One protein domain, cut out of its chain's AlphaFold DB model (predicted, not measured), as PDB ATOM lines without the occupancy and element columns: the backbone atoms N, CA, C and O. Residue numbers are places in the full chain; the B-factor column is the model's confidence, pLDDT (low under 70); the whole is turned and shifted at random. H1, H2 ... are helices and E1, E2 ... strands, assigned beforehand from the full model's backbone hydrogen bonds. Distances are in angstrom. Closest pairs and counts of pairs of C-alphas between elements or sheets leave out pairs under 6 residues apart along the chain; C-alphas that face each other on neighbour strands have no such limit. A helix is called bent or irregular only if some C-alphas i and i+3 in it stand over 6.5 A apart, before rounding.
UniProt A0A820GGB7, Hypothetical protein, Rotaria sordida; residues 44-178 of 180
ATOM      1  N   VAL A  44     -18.961  18.473  44.986       93.00
ATOM      2  CA  VAL A  44     -18.905  19.734  45.746       93.00
ATOM      3  C   VAL A  44     -18.188  20.854  44.980       93.00
ATOM      4  O   VAL A  44     -18.597  22.012  45.038       93.00
ATOM      5  N   LEU A  45     -17.105  20.536  44.263       89.12
ATOM      6  CA  LEU A  45     -16.374  21.521  43.461       89.12
ATOM      7  C   LEU A  45     -17.142  21.882  42.189       89.12
ATOM      8  O   LEU A  45     -17.134  23.043  41.786       89.12
ATOM      9  N   GLU A  46     -17.817  20.909  41.582       88.69
ATOM     10  CA  GLU A  46     -18.672  21.138  40.419       88.69
ATOM     11  C   GLU A  46     -19.879  22.019  40.776       88.69
ATOM     12  O   GLU A  46     -20.109  23.040  40.129       88.69
ATOM     13  N   GLU A  47     -20.592  21.693  41.854       92.62
ATOM     14  CA  GLU A  47     -21.707  22.481  42.386       92.62
ATOM     15  C   GLU A  47     -21.276  23.912  42.704       92.62
ATOM     16  O   GLU A  47     -21.941  24.871  42.306       92.62
ATOM     17  N   ARG A  48     -20.120  24.075  43.359       94.50
ATOM     18  CA  ARG A  48     -19.547  25.393  43.640       94.50
ATOM     19  C   ARG A  48     -19.247  26.166  42.358       94.50
ATOM     20  O   ARG A  48     -19.608  27.336  42.265       94.50
ATOM     21  N   ALA A  49     -18.617  25.536  41.369       91.69
ATOM     22  CA  ALA A  49     -18.299  26.185  40.100       91.69
ATOM     23  C   ALA A  49     -19.568  26.605  39.337       91.69
ATOM     24  O   ALA A  49     -19.624  27.698  38.769       91.69
ATOM     25  N   LEU A  50     -20.610  25.767  39.351       94.19
ATOM     26  CA  LEU A  50     -21.909  26.086  38.759       94.19
ATOM     27  C   LEU A  50     -22.586  27.254  39.479       94.19
ATOM     28  O   LEU A  50     -23.085  28.166  38.815       94.19
ATOM     29  N   TYR A  51     -22.559  27.260  40.811       96.12
ATOM     30  CA  TYR A  51     -23.086  28.353  41.620       96.12
ATOM     31  C   TYR A  51     -22.355  29.672  41.339       96.12
ATOM     32  O   TYR A  51     -22.991  30.677  41.025       96.12
ATOM     33  N   GLU A  52     -21.020  29.674  41.373       94.56
ATOM     34  CA  GLU A  52     -20.208  30.865  41.095       94.56
ATOM     35  C   GLU A  52     -20.450  31.384  39.669       94.56
ATOM     36  O   GLU A  52     -20.601  32.590  39.455       94.56
ATOM     37  N   LYS A  53     -20.589  30.484  38.688       94.12
ATOM     38  CA  LYS A  53     -20.964  30.848  37.318       94.12
ATOM     39  C   LYS A  53     -22.333  31.528  37.268       94.12
ATOM     40  O   LYS A  53     -22.467  32.567  36.621       94.12
ATOM     41  N   GLN A  54     -23.346  30.960  37.922       95.19
ATOM     42  CA  GLN A  54     -24.687  31.549  37.975       95.19
ATOM     43  C   GLN A  54     -24.674  32.917  38.662       95.19
ATOM     44  O   GLN A  54     -25.293  33.856  38.161       95.19
ATOM     45  N   LEU A  55     -23.908  33.061  39.746       95.56
ATOM     46  CA  LEU A  55     -23.730  34.325  40.448       95.56
ATOM     47  C   LEU A  55     -23.133  35.393  39.524       95.56
ATOM     48  O   LEU A  55     -23.715  36.466  39.377       95.56
ATOM     49  N   ILE A  56     -22.034  35.093  38.824       92.44
ATOM     50  CA  ILE A  56     -21.409  36.030  37.877       92.44
ATOM     51  C   ILE A  56     -22.386  36.422  36.763       92.44
ATOM     52  O   ILE A  56     -22.469  37.596  36.398       92.44
ATOM     53  N   LEU A  57     -23.141  35.462  36.222       93.81
ATOM     54  CA  LEU A  57     -24.146  35.740  35.197       93.81
ATOM     55  C   LEU A  57     -25.259  36.651  35.724       93.81
ATOM     56  O   LEU A  57     -25.661  37.572  35.016       93.81
ATOM     57  N   SER A  58     -25.710  36.445  36.964       95.19
ATOM     58  CA  SER A  58     -26.726  37.293  37.593       95.19
ATOM     59  C   SER A  58     -26.234  38.728  37.805       95.19
ATOM     60  O   SER A  58     -26.949  39.673  37.477       95.19
ATOM     61  N   ILE A  59     -24.980  38.900  38.240       92.06
ATOM     62  CA  ILE A  59     -24.349  40.215  38.400       92.06
ATOM     63  C   ILE A  59     -24.263  40.916  37.044       92.06
ATOM     64  O   ILE A  59     -24.690  42.058  36.917       92.06
ATOM     65  N   ARG A  60     -23.774  40.229  36.002       91.12
ATOM     66  CA  ARG A  60     -23.691  40.791  34.642       91.12
ATOM     67  C   ARG A  60     -25.057  41.181  34.090       91.12
ATOM     68  O   ARG A  60     -25.186  42.235  33.477       91.12
ATOM     69  N   TYR A  61     -26.067  40.343  34.309       94.75
ATOM     70  CA  TYR A  61     -27.435  40.645  33.904       94.75
ATOM     71  C   TYR A  61     -27.944  41.921  34.582       94.75
ATOM     72  O   TYR A  61     -28.474  42.796  33.900       94.75
ATOM     73  N   GLN A  62     -27.733  42.055  35.893       93.19
ATOM     74  CA  GLN A  62     -28.173  43.227  36.644       93.19
ATOM     75  C   GLN A  62     -27.415  44.494  36.229       93.19
ATOM     76  O   GLN A  62     -28.047  45.516  35.982       93.19
ATOM     77  N   LEU A  63     -26.091  44.413  36.057       92.44
ATOM     78  CA  LEU A  63     -25.278  45.524  35.551       92.44
ATOM     79  C   LEU A  63     -25.788  46.011  34.188       92.44
ATOM     80  O   LEU A  63     -25.992  47.205  33.999       92.44
ATOM     81  N   ASN A  64     -26.071  45.092  33.262       90.94
ATOM     82  CA  ASN A  64     -26.600  45.449  31.945       90.94
ATOM     83  C   ASN A  64     -28.000  46.068  32.027       90.94
ATOM     84  O   ASN A  64     -28.286  47.036  31.326       90.94
ATOM     85  N   LYS A  65     -28.874  45.511  32.875       93.44
ATOM     86  CA  LYS A  65     -30.242  46.002  33.074       93.44
ATOM     87  C   LYS A  65     -30.258  47.427  33.628       93.44
ATOM     88  O   LYS A  65     -31.035  48.248  33.150       93.44
ATOM     89  N   ASP A  66     -29.390  47.708  34.593       93.00
ATOM     90  CA  ASP A  66     -29.310  49.006  35.265       93.00
ATOM     91  C   ASP A  66     -28.386  49.997  34.530       93.00
ATOM     92  O   ASP A  66     -28.167  51.107  35.008       93.00
ATOM     93  N   GLN A  67     -27.839  49.606  33.370       92.25
ATOM     94  CA  GLN A  67     -26.845  50.373  32.608       92.25
ATOM     95  C   GLN A  67     -25.647  50.811  33.464       92.25
ATOM     96  O   GLN A  67     -25.179  51.949  33.393       92.25
ATOM     97  N   LEU A  68     -25.145  49.887  34.277       91.50
ATOM     98  CA  LEU A  68     -23.984  50.074  35.133       91.50
ATOM     99  C   LEU A  68     -22.754  49.383  34.549       91.50
ATOM    100  O   LEU A  68     -22.837  48.370  33.854       91.50
ATOM    101  N   ILE A  69     -21.590  49.916  34.894       88.06
ATOM    102  CA  ILE A  69     -20.292  49.352  34.573       88.06
ATOM    103  C   ILE A  69     -19.527  49.078  35.866       88.06
ATOM    104  O   ILE A  69     -19.433  49.941  36.736       88.06
ATOM    105  N   LEU A  70     -19.003  47.858  35.983       88.00
ATOM    106  CA  LEU A  70     -18.106  47.440  37.056       88.00
ATOM    107  C   LEU A  70     -16.734  47.168  36.442       88.00
ATOM    108  O   LEU A  70     -16.575  46.198  35.696       88.00
ATOM    109  N   GLN A  71     -15.756  48.017  36.734       84.62
ATOM    110  CA  GLN A  71     -14.395  47.884  36.220       84.62
ATOM    111  C   GLN A  71     -13.358  48.138  37.302       84.62
ATOM    112  O   GLN A  71     -13.609  48.817  38.291       84.62
ATOM    113  N   ARG A  72     -12.175  47.565  37.107       83.56
ATOM    114  CA  ARG A  72     -11.031  47.793  37.983       83.56
ATOM    115  C   ARG A  72     -10.376  49.125  37.628       83.56
ATOM    116  O   ARG A  72     -10.165  49.401  36.451       83.56
ATOM    117  N   THR A  73     -10.062  49.929  38.633       78.50
ATOM    118  CA  THR A  73      -9.364  51.201  38.472       78.50
ATOM    119  C   THR A  73      -7.892  50.985  38.146       78.50
ATOM    120  O   THR A  73      -7.312  49.940  38.449       78.50
ATOM    121  N   ALA A  74      -7.287  51.984  37.508       73.00
ATOM    122  CA  ALA A  74      -5.866  51.988  37.165       73.00
ATOM    123  C   ALA A  74      -4.967  52.569  38.278       73.00
ATOM    124  O   ALA A  74      -3.881  53.071  37.989       73.00
ATOM    125  N   ASP A  75      -5.412  52.512  39.534       73.06
ATOM    126  CA  ASP A  75      -4.662  52.931  40.720       73.06
ATOM    127  C   ASP A  75      -3.805  51.779  41.284       73.06
ATOM    128  O   ASP A  75      -4.007  50.604  40.970       73.06
ATOM    129  N   GLU A  76      -2.844  52.095  42.160       74.25
ATOM    130  CA  GLU A  76      -2.009  51.078  42.827       74.25
ATOM    131  C   GLU A  76      -2.854  50.075  43.635       74.25
ATOM    132  O   GLU A  76      -2.507  48.897  43.761       74.25
ATOM    133  N   MET A  77      -4.002  50.539  44.133       76.19
ATOM    134  CA  MET A  77      -4.912  49.781  44.987       76.19
ATOM    135  C   MET A  77      -5.846  48.852  44.207       76.19
ATOM    136  O   MET A  77      -6.414  47.938  44.805       76.19
ATOM    137  N   ASN A  78      -5.949  49.011  42.881       72.94
ATOM    138  CA  ASN A  78      -6.761  48.171  42.004       72.94
ATOM    139  C   ASN A  78      -8.222  48.068  42.452       72.94
ATOM    140  O   ASN A  78      -8.826  46.989  42.446       72.94
ATOM    141  N   THR A  79      -8.769  49.202  42.866       81.81
ATOM    142  CA  THR A  79     -10.123  49.326  43.393       81.81
ATOM    143  C   THR A  79     -11.164  48.945  42.328       81.81
ATOM    144  O   THR A  79     -10.937  49.052  41.125       81.81
ATOM    145  N   TYR A  80     -12.334  48.459  42.741       83.50
ATOM    146  CA  TYR A  80     -13.440  48.220  41.810       83.50
ATOM    147  C   TYR A  80     -14.345  49.448  41.763       83.50
ATOM    148  O   TYR A  80     -15.008  49.782  42.742       83.50
ATOM    149  N   TYR A  81     -14.377  50.103  40.608       84.62
ATOM    150  CA  TYR A  81     -15.301  51.180  40.295       84.62
ATOM    151  C   TYR A  81     -16.633  50.608  39.807       84.62
ATOM    152  O   TYR A  81     -16.662  49.803  38.873       84.62
ATOM    153  N   LEU A  82     -17.727  51.066  40.415       88.50
ATOM    154  CA  LEU A  82     -19.093  50.837  39.960       88.50
ATOM    155  C   LEU A  82     -19.740  52.188  39.648       88.50
ATOM    156  O   LEU A  82     -19.841  53.037  40.532       88.50
ATOM    157  N   GLY A  83     -20.237  52.366  38.428       88.00
ATOM    158  CA  GLY A  83     -21.016  53.555  38.087       88.00
ATOM    159  C   GLY A  83     -21.767  53.424  36.774       88.00
ATOM    160  O   GLY A  83     -21.940  52.318  36.271       88.00
ATOM    161  N   GLN A  84     -22.262  54.537  36.232       90.00
ATOM    162  CA  GLN A  84     -23.108  54.503  35.037       90.00
ATOM    163  C   GLN A  84     -22.295  54.275  33.762       90.00
ATOM    164  O   GLN A  84     -21.268  54.915  33.529       90.00
ATOM    165  N   LEU A  85     -22.799  53.392  32.902       87.69
ATOM    166  CA  LEU A  85     -22.190  53.061  31.617       87.69
ATOM    167  C   LEU A  85     -22.142  54.277  30.680       87.69
ATOM    168  O   LEU A  85     -21.145  54.483  29.995       87.69
ATOM    169  N   ASN A  86     -23.193  55.100  30.672       87.88
ATOM    170  CA  ASN A  86     -23.267  56.273  29.798       87.88
ATOM    171  C   ASN A  86     -22.224  57.335  30.171       87.88
ATOM    172  O   ASN A  86     -21.551  57.850  29.284       87.88
ATOM    173  N   GLU A  87     -22.042  57.611  31.467       87.38
ATOM    174  CA  GLU A  87     -21.023  58.555  31.945       87.38
ATOM    175  C   GLU A  87     -19.611  58.066  31.597       87.38
ATOM    176  O   GLU A  87     -18.779  58.836  31.119       87.38
ATOM    177  N   PHE A  88     -19.357  56.768  31.782       87.19
ATOM    178  CA  PHE A  88     -18.091  56.150  31.400       87.19
ATOM    179  C   PHE A  88     -17.823  56.286  29.893       87.19
ATOM    180  O   PHE A  88     -16.752  56.742  29.497       87.19
ATOM    181  N   ASN A  89     -18.803  55.946  29.050       85.88
ATOM    182  CA  ASN A  89     -18.672  56.044  27.595       85.88
ATOM    183  C   ASN A  89     -18.466  57.491  27.139       85.88
ATOM    184  O   ASN A  89     -17.631  57.746  26.275       85.88
ATOM    185  N   GLN A  90     -19.195  58.441  27.730       88.00
ATOM    186  CA  GLN A  90     -19.036  59.859  27.428       88.00
ATOM    187  C   GLN A  90     -17.605  60.319  27.720       88.00
ATOM    188  O   GLN A  90     -16.953  60.857  26.830       88.00
ATOM    189  N   LYS A  91     -17.082  60.036  28.917       85.06
ATOM    190  CA  LYS A  91     -15.713  60.416  29.301       85.06
ATOM    191  C   LYS A  91     -14.647  59.716  28.464       85.06
ATOM    192  O   LYS A  91     -13.635  60.320  28.126       85.06
ATOM    193  N   SER A  92     -14.878  58.454  28.098       83.25
ATOM    194  CA  SER A  92     -14.001  57.717  27.183       83.25
ATOM    195  C   SER A  92     -13.937  58.391  25.816       83.25
ATOM    196  O   SER A  92     -12.852  58.554  25.265       83.25
ATOM    197  N   ASN A  93     -15.080  58.825  25.285       82.25
ATOM    198  CA  ASN A  93     -15.144  59.520  24.004       82.25
ATOM    199  C   ASN A  93     -14.537  60.925  24.083       82.25
ATOM    200  O   ASN A  93     -13.780  61.301  23.194       82.25
ATOM    201  N   GLU A  94     -14.803  61.674  25.158       84.12
ATOM    202  CA  GLU A  94     -14.174  62.976  25.414       84.12
ATOM    203  C   GLU A  94     -12.647  62.851  25.471       84.12
ATOM    204  O   GLU A  94     -11.938  63.690  24.919       84.12
ATOM    205  N   TYR A  95     -12.122  61.793  26.095       80.12
ATOM    206  CA  TYR A  95     -10.686  61.531  26.102       80.12
ATOM    207  C   TYR A  95     -10.152  61.275  24.690       80.12
ATOM    208  O   TYR A  95      -9.149  61.870  24.311       80.12
ATOM    209  N   ILE A  96     -10.813  60.416  23.906       78.12
ATOM    210  CA  ILE A  96     -10.388  60.107  22.530       78.12
ATOM    211  C   ILE A  96     -10.356  61.382  21.679       78.12
ATOM    212  O   ILE A  96      -9.358  61.627  21.011       78.12
ATOM    213  N   GLN A  97     -11.402  62.209  21.756       78.25
ATOM    214  CA  GLN A  97     -11.523  63.450  20.984       78.25
ATOM    215  C   GLN A  97     -10.476  64.503  21.366       78.25
ATOM    216  O   GLN A  97      -9.976  65.215  20.504       78.25
ATOM    217  N   ASN A  98     -10.148  64.620  22.654       78.00
ATOM    218  CA  ASN A  98      -9.221  65.646  23.143       78.00
ATOM    219  C   ASN A  98      -7.756  65.179  23.178       78.00
ATOM    220  O   ASN A  98      -6.859  65.967  23.480       78.00
ATOM    221  N   SER A  99      -7.497  63.895  22.934       71.44
ATOM    222  CA  SER A  99      -6.163  63.310  23.021       71.44
ATOM    223  C   SER A  99      -5.433  63.407  21.683       71.44
ATOM    224  O   SER A  99      -5.783  62.734  20.715       71.44
ATOM    225  N   THR A 100      -4.304  64.120  21.674       63.03
ATOM    226  CA  THR A 100      -3.393  64.238  20.518       63.03
ATOM    227  C   THR A 100      -2.842  62.896  20.028       63.03
ATOM    228  O   THR A 100      -2.395  62.780  18.889       63.03
ATOM    229  N   CYS A 101      -2.909  61.839  20.849       57.91
ATOM    230  CA  CYS A 101      -2.508  60.488  20.454       57.91
ATOM    231  C   CYS A 101      -3.329  59.913  19.283       57.91
ATOM    232  O   CYS A 101      -2.851  58.980  18.639       57.91
ATOM    233  N   TYR A 102      -4.525  60.449  19.005       54.53
ATOM    234  CA  TYR A 102      -5.406  59.985  17.925       54.53
ATOM    235  C   TYR A 102      -5.506  60.953  16.737       54.53
ATOM    236  O   TYR A 102      -6.067  60.570  15.715       54.53
ATOM    237  N   GLU A 103      -4.909  62.151  16.797       53.41
ATOM    238  CA  GLU A 103      -4.907  63.104  15.666       53.41
ATOM    239  C   GLU A 103      -4.272  62.500  14.399       53.41
ATOM    240  O   GLU A 103      -4.704  62.769  13.282       53.41
ATOM    241  N   LEU A 104      -3.283  61.610  14.558       49.91
ATOM    242  CA  LEU A 104      -2.672  60.871  13.443       49.91
ATOM    243  C   LEU A 104      -3.626  59.846  12.799       49.91
ATOM    244  O   LEU A 104      -3.432  59.482  11.638       49.91
ATOM    245  N   ILE A 105      -4.647  59.391  13.533       49.47
ATOM    246  CA  ILE A 105      -5.662  58.444  13.054       49.47
ATOM    247  C   ILE A 105      -6.804  59.180  12.339       49.47
ATOM    248  O   ILE A 105      -7.369  58.626  11.412       49.47
ATOM    249  N   GLU A 106      -7.112  60.445  12.631       45.22
ATOM    250  CA  GLU A 106      -8.136  61.179  11.856       45.22
ATOM    251  C   GLU A 106      -7.721  61.462  10.402       45.22
ATOM    252  O   GLU A 106      -8.564  61.514   9.509       45.22
ATOM    253  N   THR A 107      -6.418  61.552  10.108       47.47
ATOM    254  CA  THR A 107      -5.919  61.584   8.717       47.47
ATOM    255  C   THR A 107      -6.140  60.275   7.951       47.47
ATOM    256  O   THR A 107      -5.868  60.193   6.748       47.47
ATOM    257  N   ILE A 108      -6.632  59.242   8.633       48.75
ATOM    258  CA  ILE A 108      -6.904  57.935   8.076       48.75
ATOM    259  C   ILE A 108      -8.346  57.900   7.552       48.75
ATOM    260  O   ILE A 108      -9.291  57.596   8.267       48.75
ATOM    261  N   ASN A 109      -8.492  58.223   6.265       45.53
ATOM    262  CA  ASN A 109      -9.751  58.234   5.515       45.53
ATOM    263  C   ASN A 109     -10.722  57.087   5.876       45.53
ATOM    264  O   ASN A 109     -10.360  55.910   5.800       45.53
ATOM    265  N   GLU A 110     -11.987  57.459   6.098       53.47
ATOM    266  CA  GLU A 110     -13.181  56.663   6.458       53.47
ATOM    267  C   GLU A 110     -13.538  55.479   5.522       53.47
ATOM    268  O   GLU A 110     -14.587  54.855   5.671       53.47
ATOM    269  N   ILE A 111     -12.702  55.148   4.533       54.53
ATOM    270  CA  ILE A 111     -13.024  54.194   3.455       54.53
ATOM    271  C   ILE A 111     -12.311  52.843   3.633       54.53
ATOM    272  O   ILE A 111     -12.793  51.829   3.134       54.53
ATOM    273  N   ASN A 112     -11.205  52.792   4.379       52.97
ATOM    274  CA  ASN A 112     -10.431  51.563   4.568       52.97
ATOM    275  C   ASN A 112     -10.431  51.174   6.044       52.97
ATOM    276  O   ASN A 112      -9.888  51.906   6.869       52.97
ATOM    277  N   THR A 113     -11.004  50.012   6.360       61.53
ATOM    278  CA  THR A 113     -10.949  49.422   7.708       61.53
ATOM    279  C   THR A 113      -9.505  49.404   8.225       61.53
ATOM    280  O   THR A 113      -8.582  49.115   7.466       61.53
ATOM    281  N   GLU A 114      -9.290  49.706   9.508       58.12
ATOM    282  CA  GLU A 114      -7.959  49.799  10.141       58.12
ATOM    283  C   GLU A 114      -7.050  48.589   9.823       58.12
ATOM    284  O   GLU A 114      -5.840  48.725   9.642       58.12
ATOM    285  N   GLN A 115      -7.650  47.404   9.655       61.34
ATOM    286  CA  GLN A 115      -6.973  46.173   9.238       61.34
ATOM    287  C   GLN A 115      -6.408  46.227   7.812       61.34
ATOM    288  O   GLN A 115      -5.265  45.833   7.604       61.34
ATOM    289  N   GLN A 116      -7.152  46.759   6.839       65.06
ATOM    290  CA  GLN A 116      -6.684  46.894   5.449       65.06
ATOM    291  C   GLN A 116      -5.478  47.830   5.342       65.06
ATOM    292  O   GLN A 116      -4.625  47.680   4.469       65.06
ATOM    293  N   GLN A 117      -5.385  48.800   6.246       65.25
ATOM    294  CA  GLN A 117      -4.266  49.730   6.265       65.25
ATOM    295  C   GLN A 117      -3.047  49.166   6.966       65.25
ATOM    296  O   GLN A 117      -1.934  49.350   6.479       65.25
ATOM    297  N   LEU A 118      -3.249  48.441   8.066       67.94
ATOM    298  CA  LEU A 118      -2.183  47.675   8.692       67.94
ATOM    299  C   LEU A 118      -1.580  46.685   7.684       67.94
ATOM    300  O   LEU A 118      -0.360  46.623   7.549       67.94
ATOM    301  N   GLU A 119      -2.419  45.988   6.913       72.50
ATOM    302  CA  GLU A 119      -1.978  45.141   5.801       72.50
ATOM    303  C   GLU A 119      -1.201  45.934   4.741       72.50
ATOM    304  O   GLU A 119      -0.131  45.496   4.322       72.50
ATOM    305  N   GLY A 120      -1.673  47.122   4.353       72.81
ATOM    306  CA  GLY A 120      -0.972  47.992   3.402       72.81
ATOM    307  C   GLY A 120       0.400  48.470   3.896       72.81
ATOM    308  O   GLY A 120       1.373  48.461   3.139       72.81
ATOM    309  N   ILE A 121       0.515  48.841   5.173       75.19
ATOM    310  CA  ILE A 121       1.785  49.240   5.797       75.19
ATOM    311  C   ILE A 121       2.741  48.045   5.847       75.19
ATOM    312  O   ILE A 121       3.905  48.178   5.469       75.19
ATOM    313  N   ILE A 122       2.250  46.868   6.249       78.44
ATOM    314  CA  ILE A 122       3.033  45.626   6.279       78.44
ATOM    315  C   ILE A 122       3.556  45.281   4.879       78.44
ATOM    316  O   ILE A 122       4.749  45.028   4.720       78.44
ATOM    317  N   GLN A 123       2.699  45.344   3.856       80.44
ATOM    318  CA  GLN A 123       3.083  45.103   2.463       80.44
ATOM    319  C   GLN A 123       4.128  46.112   1.970       80.44
ATOM    320  O   GLN A 123       5.075  45.735   1.281       80.44
ATOM    321  N   SER A 124       3.991  47.386   2.343       80.00
ATOM    322  CA  SER A 124       4.954  48.430   1.981       80.00
ATOM    323  C   SER A 124       6.329  48.185   2.610       80.00
ATOM    324  O   SER A 124       7.351  48.267   1.926       80.00
ATOM    325  N   VAL A 125       6.368  47.828   3.896       80.56
ATOM    326  CA  VAL A 125       7.610  47.508   4.613       80.56
ATOM    327  C   VAL A 125       8.274  46.261   4.029       80.56
ATOM    328  O   VAL A 125       9.478  46.281   3.769       80.56
ATOM    329  N   ASP A 126       7.503  45.207   3.755       83.12
ATOM    330  CA  ASP A 126       8.018  43.972   3.157       83.12
ATOM    331  C   ASP A 126       8.591  44.221   1.752       83.12
ATOM    332  O   ASP A 126       9.688  43.751   1.446       83.12
ATOM    333  N   LEU A 127       7.932  45.052   0.936       84.75
ATOM    334  CA  LEU A 127       8.435  45.456  -0.380       84.75
ATOM    335  C   LEU A 127       9.764  46.224  -0.281       84.75
ATOM    336  O   LEU A 127      10.687  45.980  -1.060       84.75
ATOM    337  N   GLN A 128       9.900  47.142   0.680       82.81
ATOM    338  CA  GLN A 128      11.164  47.861   0.889       82.81
ATOM    339  C   GLN A 128      12.284  46.919   1.342       82.81
ATOM    340  O   GLN A 128      13.420  47.042   0.876       82.81
ATOM    341  N   LEU A 129      11.981  45.944   2.201       83.06
ATOM    342  CA  LEU A 129      12.942  44.919   2.607       83.06
ATOM    343  C   LEU A 129      13.374  44.046   1.417       83.06
ATOM    344  O   LEU A 129      14.567  43.772   1.271       83.06
ATOM    345  N   GLU A 130      12.455  43.678   0.522       84.75
ATOM    346  CA  GLU A 130      12.790  42.964  -0.717       84.75
ATOM    347  C   GLU A 130      13.703  43.788  -1.633       84.75
ATOM    348  O   GLU A 130      14.693  43.261  -2.143       84.75
ATOM    349  N   ILE A 131      13.445  45.090  -1.795       87.94
ATOM    350  CA  ILE A 131      14.313  45.991  -2.572       87.94
ATOM    351  C   ILE A 131      15.721  46.048  -1.963       87.94
ATOM    352  O   ILE A 131      16.721  45.982  -2.686       87.94
ATOM    353  N   LEU A 132      15.830  46.150  -0.636       84.75
ATOM    354  CA  LEU A 132      17.119  46.155   0.064       84.75
ATOM    355  C   LEU A 132      17.868  44.826  -0.098       84.75
ATOM    356  O   LEU A 132      19.095  44.824  -0.247       84.75
ATOM    357  N   TYR A 133      17.146  43.705  -0.116       85.62
ATOM    358  CA  TYR A 133      17.714  42.383  -0.373       85.62
ATOM    359  C   TYR A 133      18.208  42.244  -1.819       85.62
ATOM    360  O   TYR A 133      19.351  41.847  -2.043       85.62
ATOM    361  N   GLN A 134      17.404  42.659  -2.804       87.25
ATOM    362  CA  GLN A 134      17.786  42.660  -4.223       87.25
ATOM    363  C   GLN A 134      19.024  43.530  -4.487       87.25
ATOM    364  O   GLN A 134      19.882  43.175  -5.296       87.25
ATOM    365  N   ARG A 135      19.169  44.640  -3.751       90.75
ATOM    366  CA  ARG A 135      20.358  45.509  -3.779       90.75
ATOM    367  C   ARG A 135      21.556  44.958  -2.991       90.75
ATOM    368  O   ARG A 135      22.585  45.626  -2.932       90.75
ATOM    369  N   LYS A 136      21.452  43.758  -2.404       84.38
ATOM    370  CA  LYS A 136      22.471  43.101  -1.562       84.38
ATOM    371  C   LYS A 136      22.902  43.921  -0.337       84.38
ATOM    372  O   LYS A 136      24.001  43.729   0.175       84.38
ATOM    373  N   LEU A 137      22.044  44.828   0.138       84.88
ATOM    374  CA  LEU A 137      22.300  45.643   1.334       84.88
ATOM    375  C   LEU A 137      21.970  44.888   2.625       84.88
ATOM    376  O   LEU A 137      22.532  45.182   3.677       84.88
ATOM    377  N   ILE A 138      21.087  43.891   2.539       85.38
ATOM    378  CA  ILE A 138      20.744  42.989   3.639       85.38
ATOM    379  C   ILE A 138      20.915  41.530   3.204       85.38
ATOM    380  O   ILE A 138      20.775  41.194   2.029       85.38
ATOM    381  N   LYS A 139      21.242  40.657   4.161       86.00
ATOM    382  CA  LYS A 139      21.337  39.203   3.958       86.00
ATOM    383  C   LYS A 139      19.947  38.565   3.990       86.00
ATOM    384  O   LYS A 139      19.039  39.102   4.619       86.00
ATOM    385  N   GLU A 140      19.816  37.388   3.388       82.06
ATOM    386  CA  GLU A 140      18.563  36.616   3.352       82.06
ATOM    387  C   GLU A 140      18.000  36.342   4.759       82.06
ATOM    388  O   GLU A 140      16.806  36.491   4.994       82.06
ATOM    389  N   ASP A 141      18.875  36.072   5.732       81.94
ATOM    390  CA  ASP A 141      18.498  35.879   7.139       81.94
ATOM    391  C   ASP A 141      17.828  37.128   7.756       81.94
ATOM    392  O   ASP A 141      16.882  37.041   8.539       81.94
ATOM    393  N   HIS A 142      18.256  38.329   7.348       78.81
ATOM    394  CA  HIS A 142      17.630  39.578   7.786       78.81
ATOM    395  C   HIS A 142      16.277  39.810   7.118       78.81
ATOM    396  O   HIS A 142      15.366  40.284   7.790       78.81
ATOM    397  N   LEU A 143      16.130  39.436   5.844       80.38
ATOM    398  CA  LEU A 143      14.851  39.495   5.139       80.38
ATOM    399  C   LEU A 143      13.820  38.601   5.842       80.38
ATOM    400  O   LEU A 143      12.783  39.086   6.274       80.38
ATOM    401  N   VAL A 144      14.147  37.325   6.068       77.88
ATOM    402  CA  VAL A 144      13.235  36.362   6.712       77.88
ATOM    403  C   VAL A 144      12.853  36.791   8.132       77.88
ATOM    404  O   VAL A 144      11.701  36.633   8.536       77.88
ATOM    405  N   ARG A 145      13.792  37.359   8.900       76.62
ATOM    406  CA  ARG A 145      13.527  37.802  10.277       76.62
ATOM    407  C   ARG A 145      12.669  39.065  10.352       76.62
ATOM    408  O   ARG A 145      11.881  39.194  11.295       76.62
ATOM    409  N   LEU A 146      12.876  40.006   9.432       76.50
ATOM    410  CA  LEU A 146      12.233  41.320   9.448       76.50
ATOM    411  C   LEU A 146      10.911  41.345   8.684       76.50
ATOM    412  O   LEU A 146      10.079  42.173   9.033       76.50
ATOM    413  N   SER A 147      10.696  40.442   7.721       76.31
ATOM    414  CA  SER A 147       9.425  40.352   7.005       76.31
ATOM    415  C   SER A 147       8.269  40.102   7.969       76.31
ATOM    416  O   SER A 147       8.275  39.147   8.757       76.31
ATOM    417  N   ILE A 148       7.281  40.986   7.906       69.62
ATOM    418  CA  ILE A 148       6.181  41.061   8.863       69.62
ATOM    419  C   ILE A 148       4.976  40.271   8.337       69.62
ATOM    420  O   ILE A 148       4.344  39.552   9.107       69.62
ATOM    421  N   GLY A 149       4.724  40.278   7.023       63.44
ATOM    422  CA  GLY A 149       3.569  39.619   6.401       63.44
ATOM    423  C   GLY A 149       3.553  38.091   6.510       63.44
ATOM    424  O   GLY A 149       2.497  37.475   6.403       63.44
ATOM    425  N   LYS A 150       4.702  37.453   6.779       59.75
ATOM    426  CA  LYS A 150       4.789  35.999   7.033       59.75
ATOM    427  C   LYS A 150       4.515  35.614   8.491       59.75
ATOM    428  O   LYS A 150       4.325  34.433   8.775       59.75
ATOM    429  N   LYS A 151       4.503  36.579   9.417       59.94
ATOM    430  CA  LYS A 151       4.176  36.366  10.833       59.94
ATOM    431  C   LYS A 151       2.676  36.584  11.007       59.94
ATOM    432  O   LYS A 151       2.221  37.653  11.395       59.94
ATOM    433  N   THR A 152       1.899  35.573  10.642       57.03
ATOM    434  CA  THR A 152       0.448  35.578  10.828       57.03
ATOM    435  C   THR A 152       0.099  35.693  12.318       57.03
ATOM    436  O   THR A 152       0.747  35.073  13.160       57.03
ATOM    437  N   ASN A 153      -0.939  36.486  12.612       52.97
ATOM    438  CA  ASN A 153      -1.462  36.876  13.937       52.97
ATOM    439  C   ASN A 153      -0.841  38.121  14.592       52.97
ATOM    440  O   ASN A 153      -0.672  38.158  15.811       52.97
ATOM    441  N   ILE A 154      -0.579  39.182  13.827       53.94
ATOM    442  CA  ILE A 154      -0.472  40.518  14.430       53.94
ATOM    443  C   ILE A 154      -1.894  41.031  14.651       53.94
ATOM    444  O   ILE A 154      -2.459  41.735  13.820       53.94
ATOM    445  N   ASN A 155      -2.493  40.622  15.766       52.84
ATOM    446  CA  ASN A 155      -3.683  41.287  16.273       52.84
ATOM    447  C   ASN A 155      -3.235  42.569  16.970       52.84
ATOM    448  O   ASN A 155      -2.295  42.543  17.768       52.84
ATOM    449  N   LEU A 156      -3.903  43.683  16.670       54.00
ATOM    450  CA  LEU A 156      -3.696  44.913  17.420       54.00
ATOM    451  C   LEU A 156      -3.982  44.611  18.905       54.00
ATOM    452  O   LEU A 156      -5.009  43.984  19.192       54.00
ATOM    453  N   PRO A 157      -3.104  44.994  19.849       53.94
ATOM    454  CA  PRO A 157      -3.438  44.892  21.262       53.94
ATOM    455  C   PRO A 157      -4.745  45.642  21.510       53.94
ATOM    456  O   PRO A 157      -4.904  46.785  21.080       53.94
ATOM    457  N   TYR A 158      -5.686  44.986  22.186       57.56
ATOM    458  CA  TYR A 158      -6.934  45.632  22.551       57.56
ATOM    459  C   TYR A 158      -6.633  46.785  23.502       57.56
ATOM    460  O   TYR A 158      -5.951  46.627  24.523       57.56
ATOM    461  N   LEU A 159      -7.138  47.955  23.131       63.00
ATOM    462  CA  LEU A 159      -7.085  49.126  23.974       63.00
ATOM    463  C   LEU A 159      -8.322  49.138  24.862       63.00
ATOM    464  O   LEU A 159      -9.450  49.135  24.368       63.00
ATOM    465  N   TYR A 160      -8.110  49.161  26.172       71.00
ATOM    466  CA  TYR A 160      -9.188  49.299  27.143       71.00
ATOM    467  C   TYR A 160      -8.994  50.576  27.951       71.00
ATOM    468  O   TYR A 160      -7.866  50.932  28.299       71.00
ATOM    469  N   PHE A 161     -10.094  51.256  28.260       76.31
ATOM    470  CA  PHE A 161     -10.099  52.438  29.118       76.31
ATOM    471  C   PHE A 161     -10.435  52.019  30.541       76.31
ATOM    472  O   PHE A 161     -11.456  51.372  30.761       76.31
ATOM    473  N   LEU A 162      -9.580  52.384  31.495       82.38
ATOM    474  CA  LEU A 162      -9.814  52.119  32.911       82.38
ATOM    475  C   LEU A 162     -10.113  53.426  33.651       82.38
ATOM    476  O   LEU A 162      -9.481  54.446  33.354       82.38
ATOM    477  N   PRO A 163     -11.051  53.411  34.614       79.19
ATOM    478  CA  PRO A 163     -11.322  54.568  35.449       79.19
ATOM    479  C   PRO A 163     -10.142  54.853  36.385       79.19
ATOM    480  O   PRO A 163      -9.534  53.944  36.954       79.19
ATOM    481  N   GLU A 164      -9.854  56.130  36.583       75.88
ATOM    482  CA  GLU A 164      -8.931  56.633  37.591       75.88
ATOM    483  C   GLU A 164      -9.679  57.495  38.597       75.88
ATOM    484  O   GLU A 164     -10.515  58.331  38.246       75.88
ATOM    485  N   THR A 165      -9.356  57.285  39.867       66.19
ATOM    486  CA  THR A 165      -9.856  58.088  40.975       66.19
ATOM    487  C   THR A 165      -8.715  58.950  41.491       66.19
ATOM    488  O   THR A 165      -7.884  58.482  42.266       66.19
ATOM    489  N   ASN A 166      -8.671  60.210  41.063       61.69
ATOM    490  CA  ASN A 166      -7.874  61.214  41.764       61.69
ATOM    491  C   ASN A 166      -8.589  61.599  43.069       61.69
ATOM    492  O   ASN A 166      -9.813  61.491  43.156       61.69
ATOM    493  N   GLU A 167      -7.841  62.070  44.069       56.09
ATOM    494  CA  GLU A 167      -8.299  62.336  45.451       56.09
ATOM    495  C   GLU A 167      -9.539  63.257  45.582       56.09
ATOM    496  O   GLU A 167     -10.124  63.349  46.657       56.09
ATOM    497  N   ASN A 168     -10.001  63.892  44.497       51.38
ATOM    498  CA  ASN A 168     -11.208  64.715  44.448       51.38
ATOM    499  C   ASN A 168     -12.162  64.275  43.323       51.38
ATOM    500  O   ASN A 168     -12.063  64.817  42.230       51.38
ATOM    501  N   VAL A 169     -13.073  63.331  43.618       56.16
ATOM    502  CA  VAL A 169     -14.430  63.024  43.059       56.16
ATOM    503  C   VAL A 169     -14.657  63.008  41.524       56.16
ATOM    504  O   VAL A 169     -15.666  62.485  41.054       56.16
ATOM    505  N   HIS A 170     -13.740  63.486  40.695       61.69
ATOM    506  CA  HIS A 170     -13.848  63.486  39.245       61.69
ATOM    507  C   HIS A 170     -13.172  62.240  38.683       61.69
ATOM    508  O   HIS A 170     -11.949  62.144  38.631       61.69
ATOM    509  N   MET A 171     -13.996  61.285  38.253       71.56
ATOM    510  CA  MET A 171     -13.542  60.131  37.480       71.56
ATOM    511  C   MET A 171     -12.987  60.603  36.132       71.56
ATOM    512  O   MET A 171     -13.723  61.231  35.365       71.56
ATOM    513  N   SER A 172     -11.723  60.276  35.864       76.38
ATOM    514  CA  SER A 172     -11.068  60.357  34.552       76.38
ATOM    515  C   SER A 172     -10.818  58.948  34.008       76.38
ATOM    516  O   SER A 172     -10.905  57.970  34.746       76.38
ATOM    517  N   VAL A 173     -10.526  58.821  32.715       79.06
ATOM    518  CA  VAL A 173     -10.235  57.533  32.065       79.06
ATOM    519  C   VAL A 173      -8.874  57.580  31.392       79.06
ATOM    520  O   VAL A 173      -8.543  58.574  30.749       79.06
ATOM    521  N   GLN A 174      -8.106  56.497  31.528       76.75
ATOM    522  CA  GLN A 174      -6.819  56.332  30.854       76.75
ATOM    523  C   GLN A 174      -6.778  55.061  29.994       76.75
ATOM    524  O   GLN A 174      -7.300  54.018  30.408       76.75
ATOM    525  N   PRO A 175      -6.132  55.114  28.814       75.81
ATOM    526  CA  PRO A 175      -5.956  53.956  27.952       75.81
ATOM    527  C   PRO A 175      -4.896  52.989  28.504       75.81
ATOM    528  O   PRO A 175      -3.834  53.397  28.981       75.81
ATOM    529  N   ARG A 176      -5.148  51.682  28.391       73.69
ATOM    530  CA  ARG A 176      -4.192  50.611  28.708       73.69
ATOM    531  C   ARG A 176      -4.137  49.595  27.573       73.69
ATOM    532  O   ARG A 176      -5.164  49.199  27.028       73.69
ATOM    533  N   LEU A 177      -2.923  49.149  27.256       67.69
ATOM    534  CA  LEU A 177      -2.672  48.082  26.291       67.69
ATOM    535  C   LEU A 177      -2.668  46.737  27.018       67.69
ATOM    536  O   LEU A 177      -1.856  46.531  27.922       67.69
ATOM    537  N   SER A 178      -3.535  45.806  26.616       49.75
ATOM    538  CA  SER A 178      -3.395  44.410  27.037       49.75
ATOM    539  C   SER A 178      -2.410  43.695  26.112       49.75
ATOM    540  O   SER A 178      -2.635  43.629  24.903       49.75
TER     541      SER A 178
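AT A GLANCE: This is residues 44 to 178 of the 180 residues of the protein "Hypothetical protein" of Rotaria sordida (UniProt A0A820GGB7). Two strand hairpins, E1-E2 and E3-E4, make a small head with H2 packed on E3-E4; residues 44 to 58 of H1 stick out from it, and the helical hairpin H4-H5 makes a separate far lobe. Across the gap run H3 and the unnamed stretch 147 to 158. The printed part has 135 residues, with named elements in the order H1 E1 E2 H2 H3 H4 H5 E3 E4, both sheets antiparallel, class mixed. It is extended, radius of gyration of the C-alphas 22.5 A, spanning 63 by 47 by 33 A.

HOW THE PARTS SIT: Start at the antiparallel hairpin of E3, residues 159 to 165, and E4, residues 171 to 177: N 164 and O 172 are 2.8 A apart, within hydrogen-bond range. H2, residues 85 to 98, comes closest to E4 at the C-alphas of Ser 92 and Val 173, 6.2 A apart. E1, residues 68 to 72, and E2, residues 80 to 84, form another antiparallel hairpin, with N 69 and O 83 at 2.8 A. The closest C-alphas of E1 and E3 are Arg 72 and Leu 162, 6.8 A. H1, residues 44 to 65, comes closest to E1 at the C-alphas of Leu 63 and Ile 69, 6.4 A. H3, residues 100 to 106, is close to H2 but not clearly touching, the C-alphas of Ile 96 and Tyr 102 being closest at 6.8 A. H4, residues 114 to 134, touches H5, residues 140 to 146, with residues 129 to 133 alone, opposite ways at a shallow tilt of 21 degrees; their closest C-alphas, Leu 129 and Leu 143, are 6.3 A apart. Every O i to N i+4 pair is within range in H1, H2, H4 and H5; irregular H3, with C-alphas 101 and 104 7.0 A apart, has 1 of 3, and 3 of 4 O i to N i+3 pairs.

IN THESE COORDINATES: Find C-alpha 44 at (-18.905, 19.734, 45.746); from there H1 runs 31.3 A. H4 runs 30.3 A from C-alpha 114, and E4 ends at C-alpha 177, (-2.672, 48.082, 26.291).

THE WHOLE: The farthest C-alphas, Val 44 and Arg 135, are 68.3 A apart, and the printed part has no cut. The link H5 to E3 is long. Look for pLDDT under 70 at residues 100 to 118, 148 to 159, 165 to 170 and 177 to 178.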